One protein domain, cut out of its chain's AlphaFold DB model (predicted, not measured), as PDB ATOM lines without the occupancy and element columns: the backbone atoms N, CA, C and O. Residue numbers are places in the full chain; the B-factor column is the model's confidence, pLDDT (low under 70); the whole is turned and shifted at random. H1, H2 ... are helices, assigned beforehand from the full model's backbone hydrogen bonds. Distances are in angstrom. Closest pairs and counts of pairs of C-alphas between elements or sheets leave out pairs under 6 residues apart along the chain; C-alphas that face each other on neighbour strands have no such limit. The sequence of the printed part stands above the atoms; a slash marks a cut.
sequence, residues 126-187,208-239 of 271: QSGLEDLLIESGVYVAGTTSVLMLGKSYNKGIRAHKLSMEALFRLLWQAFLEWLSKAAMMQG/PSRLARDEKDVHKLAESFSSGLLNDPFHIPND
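AT A GLANCE: This is residues 126 to 187 and 208 to 239 of the 271 residues of an uncharacterized protein of Stylophora pistillata (UniProt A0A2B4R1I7). One long helix, H3, makes the longest axis of the model, and H4 crosses it near the middle at a slant, as a loose X; the two short helices H1 and H2 form a small hairpin by the first half of H3, with H1 next to H4 and H2 at the corner where H3 begins. The free ends stick out: residues 208 to 213 of H4, and residues 179 to 184, of which 179 to 181 belong to H3. The printed part has 94 residues with four named helices, H1, H2, H3 and H4 along the chain, and no named strand; its class is all helix. It is loose, with a radius of gyration of the C-alphas of 15.4 A, and spans 47 by 32 by 21 A.

IN THESE COORDINATES: Find C-alpha 153 at (22.263, -61.398, 20.998); from there H3, residues 153 to 181, runs 42.0 A to C-alpha 181 at (28.507, -31.520, -7.905). H4, residues 208 to 226, runs 26.8 A and ends at C-alpha 226 at (36.618, -38.796, 9.152). Look back to C-alpha 129 at (33.467, -54.522, 11.338) for the beginning of H1, residues 129 to 135, 10.0 A long. H2, residues 141 to 147, is 9.6 A long.

HOW THE PARTS SIT: Start from H3, which touches H4 with residues 162 to 170 alone, while H4 touches H3 with residues 214 to 222 alone. Their closest C-alphas, of Ala 166 and Ala 222, are 5.4 A apart, and the two run the same way at a steep tilt of 55 degrees. Look next at Leu 132 and Leu 221: their C-alphas, 7.0 A apart, are the closest of H1 and H4, which touch about perpendicular at 83 degrees. H1 and H3 are close but not clearly touching, the C-alphas of Leu 133 and Ala 159 being closest at 7.6 A. H1 and H2 form a helical hairpin: they touch at Ile 134 and Ala 141, whose C-alphas are closest at 5.8 A, and run opposite ways at a shallow tilt of 26 degrees. H2 and H3 only just touch, with 3 pairs of C-alphas within 8 A, and only at the corner by their link; the C-alphas of Leu 147 and Gly 156 are closest at 5.4 A. H2 and H4 are apart. The helix packing is mostly crossed, but only just. In H1 and H3 every O i to N i+4 pair is within hydrogen-bond range; in H2 2 of 3 are, and in H4 14 of 15.

THE WHOLE: The C-alphas farthest apart, of Gly 142 and Gln 186, are 48.8 A apart. Residues 188 to 207 are cut out, and C-alphas 187 and 208 are 35.7 A apart across the cut. The links H1 to H2 and H2 to H3 are tight; that from H3 to H4 is the link across the cut. Residues 227 to 239 hold no named element. The mean pLDDT of the printed part is 74.0; 41 residues are under 70, among them residues 176 to 187 and 230 to 239.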
ATOM      1  N   GLN A 126      35.595 -60.477   7.802       78.56
ATOM      2  CA  GLN A 126      36.676 -59.785   7.093       78.56
ATOM      3  C   GLN A 126      36.251 -58.417   6.542       78.56
ATOM      4  O   GLN A 126      36.932 -57.854   5.692       78.56
ATOM      5  N   SER A 127      35.116 -57.872   6.990       80.81
ATOM      6  CA  SER A 127      34.631 -56.568   6.511       80.81
ATOM      7  C   SER A 127      35.271 -55.373   7.226       80.81
ATOM      8  O   SER A 127      34.947 -54.234   6.902       80.81
ATOM      9  N   GLY A 128      36.128 -55.618   8.224       84.31
ATOM     10  CA  GLY A 128      36.637 -54.587   9.131       84.31
ATOM     11  C   GLY A 128      35.621 -54.150  10.191       84.31
ATOM     12  O   GLY A 128      35.878 -53.200  10.922       84.31
ATOM     13  N   LEU A 129      34.464 -54.824  10.305       85.19
ATOM     14  CA  LEU A 129      33.467 -54.522  11.338       85.19
ATOM     15  C   LEU A 129      34.024 -54.734  12.753       85.19
ATOM     16  O   LEU A 129      33.746 -53.929  13.636       85.19
ATOM     17  N   GLU A 130      34.811 -55.789  12.973       86.38
ATOM     18  CA  GLU A 130      35.471 -56.036  14.261       86.38
ATOM     19  C   GLU A 130      36.419 -54.889  14.630       86.38
ATOM     20  O   GLU A 130      36.276 -54.306  15.707       86.38
ATOM     21  N   ASP A 131      37.301 -54.509  13.703       85.62
ATOM     22  CA  ASP A 131      38.244 -53.404  13.879       85.62
ATOM     23  C   ASP A 131      37.501 -52.087  14.122       85.62
ATOM     24  O   ASP A 131      37.782 -51.389  15.090       85.62
ATOM     25  N   LEU A 132      36.466 -51.784  13.332       86.19
ATOM     26  CA  LEU A 132      35.628 -50.599  13.520       86.19
ATOM     27  C   LEU A 132      35.028 -50.535  14.929       86.19
ATOM     28  O   LEU A 132      35.034 -49.477  15.558       86.19
ATOM     29  N   LEU A 133      34.502 -51.646  15.448       88.31
ATOM     30  CA  LEU A 133      33.893 -51.678  16.779       88.31
ATOM     31  C   LEU A 133      34.927 -51.509  17.903       88.31
ATOM     32  O   LEU A 133      34.584 -50.934  18.942       88.31
ATOM     33  N   ILE A 134      36.152 -52.006  17.706       87.75
ATOM     34  CA  ILE A 134      37.254 -51.929  18.673       87.75
ATOM     35  C   ILE A 134      37.904 -50.544  18.649       87.75
ATOM     36  O   ILE A 134      37.959 -49.875  19.681       87.75
ATOM     37  N   GLU A 135      38.343 -50.096  17.477       84.19
ATOM     38  CA  GLU A 135      39.107 -48.861  17.286       84.19
ATOM     39  C   GLU A 135      38.257 -47.609  17.546       84.19
ATOM     40  O   GLU A 135      38.744 -46.631  18.110       84.19
ATOM     41  N   SER A 136      36.947 -47.656  17.269       83.31
ATOM     42  CA  SER A 136      36.015 -46.584  17.672       83.31
ATOM     43  C   SER A 136      35.790 -46.496  19.189       83.31
ATOM     44  O   SER A 136      35.158 -45.556  19.681       83.31
ATOM     45  N   GLY A 137      36.232 -47.494  19.962       88.50
ATOM     46  CA  GLY A 137      36.009 -47.573  21.405       88.50
ATOM     47  C   GLY A 137      34.542 -47.779  21.806       88.50
ATOM     48  O   GLY A 137      34.173 -47.506  22.954       88.50
ATOM     49  N   VAL A 138      33.679 -48.224  20.883       86.44
ATOM     50  CA  VAL A 138      32.284 -48.599  21.186       86.44
ATOM     51  C   VAL A 138      32.227 -49.954  21.893       86.44
ATOM     52  O   VAL A 138      31.415 -50.144  22.804       86.44
ATOM     53  N   TYR A 139      33.117 -50.878  21.526       91.31
ATOM     54  CA  TYR A 139      33.314 -52.145  22.220       91.31
ATOM     55  C   TYR A 139      34.795 -52.401  22.499       91.31
ATOM     56  O   TYR A 139      35.680 -51.936  21.798       91.31
ATOM     57  N   VAL A 140      35.063 -53.175  23.550       91.69
ATOM     58  CA  VAL A 140      36.407 -53.687  23.842       91.69
ATOM     59  C   VAL A 140      36.612 -55.034  23.152       91.69
ATOM     60  O   VAL A 140      35.668 -55.825  23.085       91.69
ATOM     61  N   ALA A 141      37.846 -55.346  22.744       90.44
ATOM     62  CA  ALA A 141      38.192 -56.550  21.974       90.44
ATOM     63  C   ALA A 141      37.605 -57.859  22.540       90.44
ATOM     64  O   ALA A 141      37.020 -58.655  21.812       90.44
ATOM     65  N   GLY A 142      37.663 -58.061  23.862       89.75
ATOM     66  CA  GLY A 142      37.101 -59.264  24.491       89.75
ATOM     67  C   GLY A 142      35.573 -59.383  24.387       89.75
ATOM     68  O   GLY A 142      35.034 -60.483  24.406       89.75
ATOM     69  N   THR A 143      34.854 -58.262  24.277       87.44
ATOM     70  CA  THR A 143      33.409 -58.279  24.003       87.44
ATOM     71  C   THR A 143      33.136 -58.460  22.514       87.44
ATOM     72  O   THR A 143      32.199 -59.180  22.169       87.44
ATOM     73  N   THR A 144      33.944 -57.832  21.658       88.12
ATOM     74  CA  THR A 144      33.817 -57.939  20.203       88.12
ATOM     75  C   THR A 144      34.019 -59.378  19.738       88.12
ATOM     76  O   THR A 144      33.185 -59.874  18.997       88.12
ATOM     77  N   SER A 145      34.980 -60.125  20.283       89.12
ATOM     78  CA  SER A 145      35.192 -61.532  19.902       89.12
ATOM     79  C   SER A 145      33.982 -62.440  20.176       89.12
ATOM     80  O   SER A 145      33.626 -63.285  19.361       89.12
ATOM     81  N   VAL A 146      33.280 -62.254  21.300       88.50
ATOM     82  CA  VAL A 146      32.044 -63.005  21.607       88.50
ATOM     83  C   VAL A 146      30.883 -62.550  20.719       88.50
ATOM     84  O   VAL A 146      30.025 -63.357  20.346       88.50
ATOM     85  N   LEU A 147      30.847 -61.256  20.400       88.94
ATOM     86  CA  LEU A 147      29.872 -60.663  19.497       88.94
ATOM     87  C   LEU A 147      30.025 -61.230  18.088       88.94
ATOM     88  O   LEU A 147      29.037 -61.753  17.591       88.94
ATOM     89  N   MET A 148      31.242 -61.239  17.534       88.50
ATOM     90  CA  MET A 148      31.597 -61.753  16.201       88.50
ATOM     91  C   MET A 148      31.430 -63.278  16.065       88.50
ATOM     92  O   MET A 148      31.480 -63.828  14.972       88.50
ATOM     93  N   LEU A 149      31.177 -63.996  17.163       90.00
ATOM     94  CA  LEU A 149      30.738 -65.397  17.127       90.00
ATOM     95  C   LEU A 149      29.206 -65.546  17.063       90.00
ATOM     96  O   LEU A 149      28.696 -66.663  17.128       90.00
ATOM     97  N   GLY A 150      28.457 -64.439  17.033       87.94
ATOM     98  CA  GLY A 150      26.995 -64.415  17.101       87.94
ATOM     99  C   GLY A 150      26.422 -64.889  18.438       87.94
ATOM    100  O   GLY A 150      25.227 -65.152  18.542       87.94
ATOM    101  N   LYS A 151      27.251 -65.010  19.485       88.12
ATOM    102  CA  LYS A 151      26.860 -65.594  20.784       88.12
ATOM    103  C   LYS A 151      26.258 -64.585  21.757       88.12
ATOM    104  O   LYS A 151      25.781 -64.963  22.823       88.12
ATOM    105  N   SER A 152      26.276 -63.301  21.413       88.81
ATOM    106  CA  SER A 152      25.794 -62.228  22.279       88.81
ATOM    107  C   SER A 152      24.673 -61.442  21.606       88.81
ATOM    108  O   SER A 152      24.910 -60.349  21.098       88.81
ATOM    109  N   TYR A 153      23.442 -61.962  21.672       85.94
ATOM    110  CA  TYR A 153      22.263 -61.398  20.998       85.94
ATOM    111  C   TYR A 153      22.122 -59.875  21.155       85.94
ATOM    112  O   TYR A 153      22.204 -59.137  20.177       85.94
ATOM    113  N   ASN A 154      21.973 -59.383  22.390       86.25
ATOM    114  CA  ASN A 154      21.706 -57.961  22.638       86.25
ATOM    115  C   ASN A 154      22.844 -57.050  22.153       86.25
ATOM    116  O   ASN A 154      22.588 -55.976  21.611       86.25
ATOM    117  N   LYS A 155      24.102 -57.476  22.334       88.12
ATOM    118  CA  LYS A 155      25.263 -56.690  21.895       88.12
ATOM    119  C   LYS A 155      25.438 -56.743  20.376       88.12
ATOM    120  O   LYS A 155      25.657 -55.694  19.790       88.12
ATOM    121  N   GLY A 156      25.263 -57.912  19.754       88.00
ATOM    122  CA  GLY A 156      25.331 -58.098  18.300       88.00
ATOM    123  C   GLY A 156      24.279 -57.269  17.579       88.00
ATOM    124  O   GLY A 156      24.615 -56.436  16.746       88.00
ATOM    125  N   ILE A 157      23.011 -57.370  17.994       85.62
ATOM    126  CA  ILE A 157      21.935 -56.541  17.433       85.62
ATOM    127  C   ILE A 157      22.237 -55.048  17.597       85.62
ATOM    128  O   ILE A 157      21.977 -54.270  16.681       85.62
ATOM    129  N   ARG A 158      22.783 -54.626  18.745       85.69
ATOM    130  CA  ARG A 158      23.174 -53.227  18.949       85.69
ATOM    131  C   ARG A 158      24.325 -52.817  18.031       85.69
ATOM    132  O   ARG A 158      24.222 -51.759  17.426       85.69
ATOM    133  N   ALA A 159      25.386 -53.614  17.925       87.25
ATOM    134  CA  ALA A 159      26.522 -53.315  17.056       87.25
ATOM    135  C   ALA A 159      26.079 -53.161  15.600       87.25
ATOM    136  O   ALA A 159      26.331 -52.119  15.010       87.25
ATOM    137  N   HIS A 160      25.303 -54.113  15.073       86.50
ATOM    138  CA  HIS A 160      24.765 -54.028  13.712       86.50
ATOM    139  C   HIS A 160      23.881 -52.795  13.500       86.50
ATOM    140  O   HIS A 160      23.998 -52.136  12.473       86.50
ATOM    141  N   LYS A 161      23.030 -52.434  14.472       83.50
ATOM    142  CA  LYS A 161      22.215 -51.206  14.395       83.50
ATOM    143  C   LYS A 161      23.079 -49.942  14.339       83.50
ATOM    144  O   LYS A 161      22.829 -49.096  13.490       83.50
ATOM    145  N   LEU A 162      24.078 -49.828  15.217       81.88
ATOM    146  CA  LEU A 162      24.956 -48.656  15.285       81.88
ATOM    147  C   LEU A 162      25.840 -48.531  14.043       81.88
ATOM    148  O   LEU A 162      25.920 -47.453  13.464       81.88
ATOM    149  N   SER A 163      26.462 -49.629  13.612       83.56
ATOM    150  CA  SER A 163      27.304 -49.647  12.415       83.56
ATOM    151  C   SER A 163      26.492 -49.328  11.165       83.56
ATOM    152  O   SER A 163      26.936 -48.541  10.336       83.56
ATOM    153  N   MET A 164      25.277 -49.878  11.047       82.69
ATOM    154  CA  MET A 164      24.375 -49.548   9.946       82.69
ATOM    155  C   MET A 164      24.029 -48.058   9.948       82.69
ATOM    156  O   MET A 164      24.188 -47.403   8.924       82.69
ATOM    157  N   GLU A 165      23.626 -47.498  11.089       78.50
ATOM    158  CA  GLU A 165      23.311 -46.072  11.194       78.50
ATOM    159  C   GLU A 165      24.510 -45.176  10.846       78.50
ATOM    160  O   GLU A 165      24.355 -44.239  10.062       78.50
ATOM    161  N   ALA A 166      25.704 -45.487  11.358       75.75
ATOM    162  CA  ALA A 166      26.925 -44.742  11.054       75.75
ATOM    163  C   ALA A 166      27.252 -44.767   9.550       75.75
ATOM    164  O   ALA A 166      27.449 -43.714   8.945       75.75
ATOM    165  N   LEU A 167      27.224 -45.949   8.923       79.12
ATOM    166  CA  LEU A 167      27.471 -46.098   7.486       79.12
ATOM    167  C   LEU A 167      26.412 -45.383   6.639       79.12
ATOM    168  O   LEU A 167      26.749 -44.775   5.629       79.12
ATOM    169  N   PHE A 168      25.142 -45.406   7.050       78.19
ATOM    170  CA  PHE A 168      24.086 -44.664   6.361       78.19
ATOM    171  C   PHE A 168      24.284 -43.150   6.442       78.19
ATOM    172  O   PHE A 168      24.041 -42.465   5.450       78.19
ATOM    173  N   ARG A 169      24.719 -42.618   7.594       75.12
ATOM    174  CA  ARG A 169      25.015 -41.184   7.744       75.12
ATOM    175  C   ARG A 169      26.162 -40.764   6.815       75.12
ATOM    176  O   ARG A 169      26.026 -39.752   6.133       75.12
ATOM    177  N   LEU A 170      27.224 -41.567   6.721       71.19
ATOM    178  CA  LEU A 170      28.347 -41.320   5.802       71.19
ATOM    179  C   LEU A 170      27.926 -41.417   4.329       71.19
ATOM    180  O   LEU A 170      28.186 -40.506   3.547       71.19
ATOM    181  N   LEU A 171      27.197 -42.476   3.960       75.81
ATOM    182  CA  LEU A 171      26.653 -42.642   2.609       75.81
ATOM    183  C   LEU A 171      25.783 -41.448   2.212       75.81
ATOM    184  O   LEU A 171      25.843 -40.979   1.076       75.81
ATOM    185  N   TRP A 172      24.970 -40.952   3.143       72.50
ATOM    186  CA  TRP A 172      24.138 -39.789   2.891       72.50
ATOM    187  C   TRP A 172      24.959 -38.516   2.664       72.50
ATOM    188  O   TRP A 172      24.656 -37.757   1.744       72.50
ATOM    189  N   GLN A 173      26.009 -38.289   3.456       65.81
ATOM    190  CA  GLN A 173      26.922 -37.160   3.254       65.81
ATOM    191  C   GLN A 173      27.575 -37.218   1.867       65.81
ATOM    192  O   GLN A 173      27.490 -36.248   1.116       65.81
ATOM    193  N   ALA A 174      28.112 -38.378   1.477       64.81
ATOM    194  CA  ALA A 174      28.691 -38.580   0.151       64.81
ATOM    195  C   ALA A 174      27.662 -38.351  -0.974       64.81
ATOM    196  O   ALA A 174      27.956 -37.713  -1.985       64.81
ATOM    197  N   PHE A 175      26.422 -38.811  -0.787       70.31
ATOM    198  CA  PHE A 175      25.337 -38.574  -1.738       70.31
ATOM    199  C   PHE A 175      25.011 -37.082  -1.902       70.31
ATOM    200  O   PHE A 175      24.819 -36.618  -3.027       70.31
ATOM    201  N   LEU A 176      24.983 -36.313  -0.810       64.88
ATOM    202  CA  LEU A 176      24.771 -34.864  -0.859       64.88
ATOM    203  C   LEU A 176      25.914 -34.141  -1.580       64.88
ATOM    204  O   LEU A 176      25.657 -33.254  -2.396       64.88
ATOM    205  N   GLU A 177      27.163 -34.531  -1.321       62.66
ATOM    206  CA  GLU A 177      28.322 -33.986  -2.030       62.66
ATOM    207  C   GLU A 177      28.239 -34.277  -3.528       62.66
ATOM    208  O   GLU A 177      28.409 -33.369  -4.344       62.66
ATOM    209  N   TRP A 178      27.907 -35.514  -3.901       68.50
ATOM    210  CA  TRP A 178      27.681 -35.889  -5.293       68.50
ATOM    211  C   TRP A 178      26.564 -35.059  -5.941       68.50
ATOM    212  O   TRP A 178      26.767 -34.496  -7.016       68.50
ATOM    213  N   LEU A 179      25.415 -34.904  -5.272       62.00
ATOM    214  CA  LEU A 179      24.301 -34.088  -5.766       62.00
ATOM    215  C   LEU A 179      24.688 -32.621  -5.966       62.00
ATOM    216  O   LEU A 179      24.284 -32.015  -6.961       62.00
ATOM    217  N   SER A 180      25.473 -32.053  -5.046       60.12
ATOM    218  CA  SER A 180      25.950 -30.670  -5.151       60.12
ATOM    219  C   SER A 180      26.864 -30.463  -6.363       60.12
ATOM    220  O   SER A 180      26.808 -29.417  -7.010       60.12
ATOM    221  N   LYS A 181      27.647 -31.490  -6.716       62.75
ATOM    222  CA  LYS A 181      28.507 -31.520  -7.905       62.75
ATOM    223  C   LYS A 181      27.706 -31.780  -9.194       62.75
ATOM    224  O   LYS A 181      28.094 -31.290 -10.249       62.75
ATOM    225  N   ALA A 182      26.576 -32.487  -9.117       55.44
ATOM    226  CA  ALA A 182      25.762 -32.918 -10.262       55.44
ATOM    227  C   ALA A 182      24.653 -31.929 -10.709       55.44
ATOM    228  O   ALA A 182      23.787 -32.302 -11.497       55.44
ATOM    229  N   ALA A 183      24.638 -30.682 -10.214       53.59
ATOM    230  CA  ALA A 183      23.676 -29.619 -10.573       53.59
ATOM    231  C   ALA A 183      22.168 -29.957 -10.405       53.59
ATOM    232  O   ALA A 183      21.298 -29.233 -10.893       53.59
ATOM    233  N   MET A 184      21.820 -31.014  -9.668       55.41
ATOM    234  CA  MET A 184      20.447 -31.514  -9.490       55.41
ATOM    235  C   MET A 184      19.885 -31.113  -8.118       55.41
ATOM    236  O   MET A 184      19.658 -31.953  -7.251       55.41
ATOM    237  N   MET A 185      19.692 -29.810  -7.882       51.81
ATOM    238  CA  MET A 185      19.528 -29.302  -6.507       51.81
ATOM    239  C   MET A 185      18.095 -28.921  -6.085       51.81
ATOM    240  O   MET A 185      17.836 -28.794  -4.891       51.81
ATOM    241  N   GLN A 186      17.135 -28.762  -7.008       49.03
ATOM    242  CA  GLN A 186      15.796 -28.257  -6.638       49.03
ATOM    243  C   GLN A 186      14.741 -29.348  -6.375       49.03
ATOM    244  O   GLN A 186      14.010 -29.251  -5.393       49.03
ATOM    245  N   GLY A 187      14.673 -30.412  -7.185       49.19
ATOM    246  CA  GLY A 187      13.632 -31.448  -7.049       49.19
ATOM    247  C   GLY A 187      13.809 -32.375  -5.839       49.19
ATOM    248  O   GLY A 187      12.833 -32.792  -5.222       49.19
ATOM    249  N   PRO A 208      16.101 -40.981  27.904       56.47
ATOM    250  CA  PRO A 208      17.072 -39.963  27.484       56.47
ATOM    251  C   PRO A 208      18.532 -40.422  27.621       56.47
ATOM    252  O   PRO A 208      19.365 -40.113  26.775       56.47
ATOM    253  N   SER A 209      18.845 -41.257  28.617       63.00
ATOM    254  CA  SER A 209      20.191 -41.815  28.803       63.00
ATOM    255  C   SER A 209      20.612 -42.811  27.716       63.00
ATOM    256  O   SER A 209      21.787 -42.871  27.360       63.00
ATOM    257  N   ARG A 210      19.674 -43.604  27.181       59.69
ATOM    258  CA  ARG A 210      19.958 -44.579  26.113       59.69
ATOM    259  C   ARG A 210      20.133 -43.884  24.772       59.69
ATOM    260  O   ARG A 210      21.051 -44.244  24.044       59.69
ATOM    261  N   LEU A 211      19.319 -42.863  24.512       59.94
ATOM    262  CA  LEU A 211      19.432 -42.021  23.321       59.94
ATOM    263  C   LEU A 211      20.774 -41.294  23.279       59.94
ATOM    264  O   LEU A 211      21.494 -41.418  22.295       59.94
ATOM    265  N   ALA A 212      21.159 -40.634  24.375       64.44
ATOM    266  CA  ALA A 212      22.439 -39.934  24.458       64.44
ATOM    267  C   ALA A 212      23.641 -40.873  24.256       64.44
ATOM    268  O   ALA A 212      24.630 -40.507  23.625       64.44
ATOM    269  N   ARG A 213      23.562 -42.104  24.779       72.06
ATOM    270  CA  ARG A 213      24.629 -43.097  24.611       72.06
ATOM    271  C   ARG A 213      24.726 -43.595  23.173       72.06
ATOM    272  O   ARG A 213      25.830 -43.677  22.649       72.06
ATOM    273  N   ASP A 214      23.605 -43.983  22.572       66.88
ATOM    274  CA  ASP A 214      23.616 -44.527  21.216       66.88
ATOM    275  C   ASP A 214      24.044 -43.440  20.208       66.88
ATOM    276  O   ASP A 214      24.875 -43.731  19.358       66.88
ATOM    277  N   GLU A 215      23.629 -42.178  20.390       70.12
ATOM    278  CA  GLU A 215      24.111 -41.047  19.575       70.12
ATOM    279  C   GLU A 215      25.622 -40.829  19.724       70.12
ATOM    280  O   GLU A 215      26.341 -40.715  18.731       70.12
ATOM    281  N   LYS A 216      26.136 -40.844  20.962       69.75
ATOM    282  CA  LYS A 216      27.579 -40.736  21.218       69.75
ATOM    283  C   LYS A 216      28.365 -41.850  20.527       69.75
ATOM    284  O   LYS A 216      29.454 -41.604  20.018       69.75
ATOM    285  N   ASP A 217      27.847 -43.074  20.535       68.75
ATOM    286  CA  ASP A 217      28.534 -44.214  19.931       68.75
ATOM    287  C   ASP A 217      28.439 -44.207  18.396       68.75
ATOM    288  O   ASP A 217      29.424 -44.536  17.743       68.75
ATOM    289  N   VAL A 218      27.322 -43.759  17.808       64.06
ATOM    290  CA  VAL A 218      27.232 -43.503  16.356       64.06
ATOM    291  C   VAL A 218      28.241 -42.438  15.935       64.06
ATOM    292  O   VAL A 218      28.911 -42.605  14.916       64.06
ATOM    293  N   HIS A 219      28.392 -41.374  16.729       69.38
ATOM    294  CA  HIS A 219      29.352 -40.315  16.433       69.38
ATOM    295  C   HIS A 219      30.788 -40.841  16.400       69.38
ATOM    296  O   HIS A 219      31.470 -40.636  15.407       69.38
ATOM    297  N   LYS A 220      31.208 -41.621  17.404       71.81
ATOM    298  CA  LYS A 220      32.541 -42.252  17.418       71.81
ATOM    299  C   LYS A 220      32.793 -43.150  16.205       71.81
ATOM    300  O   LYS A 220      33.897 -43.164  15.661       71.81
ATOM    301  N   LEU A 221      31.785 -43.921  15.789       59.47
ATOM    302  CA  LEU A 221      31.890 -44.782  14.608       59.47
ATOM    303  C   LEU A 221      32.095 -43.945  13.346       59.47
ATOM    304  O   LEU A 221      32.990 -44.244  12.567       59.47
ATOM    305  N   ALA A 222      31.312 -42.880  13.168       62.69
ATOM    306  CA  ALA A 222      31.465 -41.970  12.035       62.69
ATOM    307  C   ALA A 222      32.812 -41.219  12.071       62.69
ATOM    308  O   ALA A 222      33.489 -41.115  11.049       62.69
ATOM    309  N   GLU A 223      33.240 -40.762  13.251       70.56
ATOM    310  CA  GLU A 223      34.526 -40.088  13.467       70.56
ATOM    311  C   GLU A 223      35.722 -40.980  13.137       70.56
ATOM    312  O   GLU A 223      36.758 -40.486  12.699       70.56
ATOM    313  N   SER A 224      35.593 -42.299  13.291       63.56
ATOM    314  CA  SER A 224      36.663 -43.240  12.943       63.56
ATOM    315  C   SER A 224      37.006 -43.184  11.445       63.56
ATOM    316  O   SER A 224      38.156 -43.387  11.076       63.56
ATOM    317  N   PHE A 225      36.049 -42.828  10.581       65.00
ATOM    318  CA  PHE A 225      36.285 -42.638   9.147       65.00
ATOM    319  C   PHE A 225      36.790 -41.226   8.816       65.00
ATOM    320  O   PHE A 225      37.720 -41.067   8.030       65.00
ATOM    321  N   SER A 226      36.229 -40.187   9.441       63.47
ATOM    322  CA  SER A 226      36.618 -38.796   9.152       63.47
ATOM    323  C   SER A 226      37.959 -38.382   9.771       63.47
ATOM    324  O   SER A 226      38.622 -37.483   9.257       63.47
ATOM    325  N   SER A 227      38.390 -39.047  10.848       68.19
ATOM    326  CA  SER A 227      39.700 -38.840  11.486       68.19
ATOM    327  C   SER A 227      40.864 -39.506  10.743       68.19
ATOM    328  O   SER A 227      42.019 -39.288  11.106       68.19
ATOM    329  N   GLY A 228      40.579 -40.318   9.718       63.12
ATOM    330  CA  GLY A 228      41.583 -41.095   8.992       63.12
ATOM    331  C   GLY A 228      42.087 -42.332   9.744       63.12
ATOM    332  O   GLY A 228      43.040 -42.960   9.287       63.12
ATOM    333  N   LEU A 229      41.464 -42.692  10.875       70.31
ATOM    334  CA  LEU A 229      41.731 -43.950  11.582       70.31
ATOM    335  C   LEU A 229      41.321 -45.161  10.726       70.31
ATOM    336  O   LEU A 229      42.021 -46.170  10.701       70.31
ATOM    337  N   LEU A 230      40.217 -45.034   9.987       68.81
ATOM    338  CA  LEU A 230      39.748 -45.979   8.979       68.81
ATOM    339  C   LEU A 230      39.498 -45.258   7.652       68.81
ATOM    340  O   LEU A 230      39.127 -44.086   7.624       68.81
ATOM    341  N   ASN A 231      39.674 -45.974   6.541       67.88
ATOM    342  CA  ASN A 231      39.384 -45.436   5.213       67.88
ATOM    343  C   ASN A 231      37.873 -45.252   5.034       67.88
ATOM    344  O   ASN A 231      37.124 -46.216   5.201       67.88
ATOM    345  N   ASP A 232      37.436 -44.051   4.648       66.25
ATOM    346  CA  ASP A 232      36.035 -43.782   4.316       66.25
ATOM    347  C   ASP A 232      35.607 -44.597   3.076       66.25
ATOM    348  O   ASP A 232      36.112 -44.358   1.972       66.25
ATOM    349  N   PRO A 233      34.671 -45.555   3.226       60.78
ATOM    350  CA  PRO A 233      34.235 -46.409   2.128       60.78
ATOM    351  C   PRO A 233      33.391 -45.671   1.078       60.78
ATOM    352  O   PRO A 233      33.121 -46.246   0.023       60.78
ATOM    353  N   PHE A 234      32.963 -44.431   1.349       66.88
ATOM    354  CA  PHE A 234      32.144 -43.616   0.449       66.88
ATOM    355  C   PHE A 234      32.878 -42.384  -0.095       66.88
ATOM    356  O   PHE A 234      32.256 -41.570  -0.782       66.88
ATOM    357  N   HIS A 235      34.187 -42.260   0.158       67.62
ATOM    358  CA  HIS A 235      34.985 -41.131  -0.306       67.62
ATOM    359  C   HIS A 235      34.910 -40.987  -1.831       67.62
ATOM    360  O   HIS A 235      35.261 -41.899  -2.584       67.62
ATOM    361  N   ILE A 236      34.521 -39.798  -2.292       60.25
ATOM    362  CA  ILE A 236      34.426 -39.475  -3.714       60.25
ATOM    363  C   ILE A 236      35.696 -38.718  -4.137       60.25
ATOM    364  O   ILE A 236      35.888 -37.580  -3.704       60.25
ATOM    365  N   PRO A 237      36.568 -39.296  -4.990       64.06
ATOM    366  CA  PRO A 237      37.769 -38.617  -5.474       64.06
ATOM    367  C   PRO A 237      37.455 -37.281  -6.157       64.06
ATOM    368  O   PRO A 237      36.411 -37.124  -6.786       64.06
ATOM    369  N   ASN A 238      38.380 -36.324  -6.071       56.19
ATOM    370  CA  ASN A 238      38.209 -34.989  -6.657       56.19
ATOM    371  C   ASN A 238      38.158 -34.991  -8.200       56.19
ATOM    372  O   ASN A 238      37.635 -34.047  -8.786       56.19
ATOM    373  N   ASP A 239      38.614 -36.062  -8.853       55.38
ATOM    374  CA  ASP A 239      38.751 -36.159 -10.313       55.38
ATOM    375  C   ASP A 239      37.478 -36.677 -11.018       55.38
ATOM    376  O   ASP A 239      37.539 -37.527 -11.908       55.38
TER     377      ASP A 239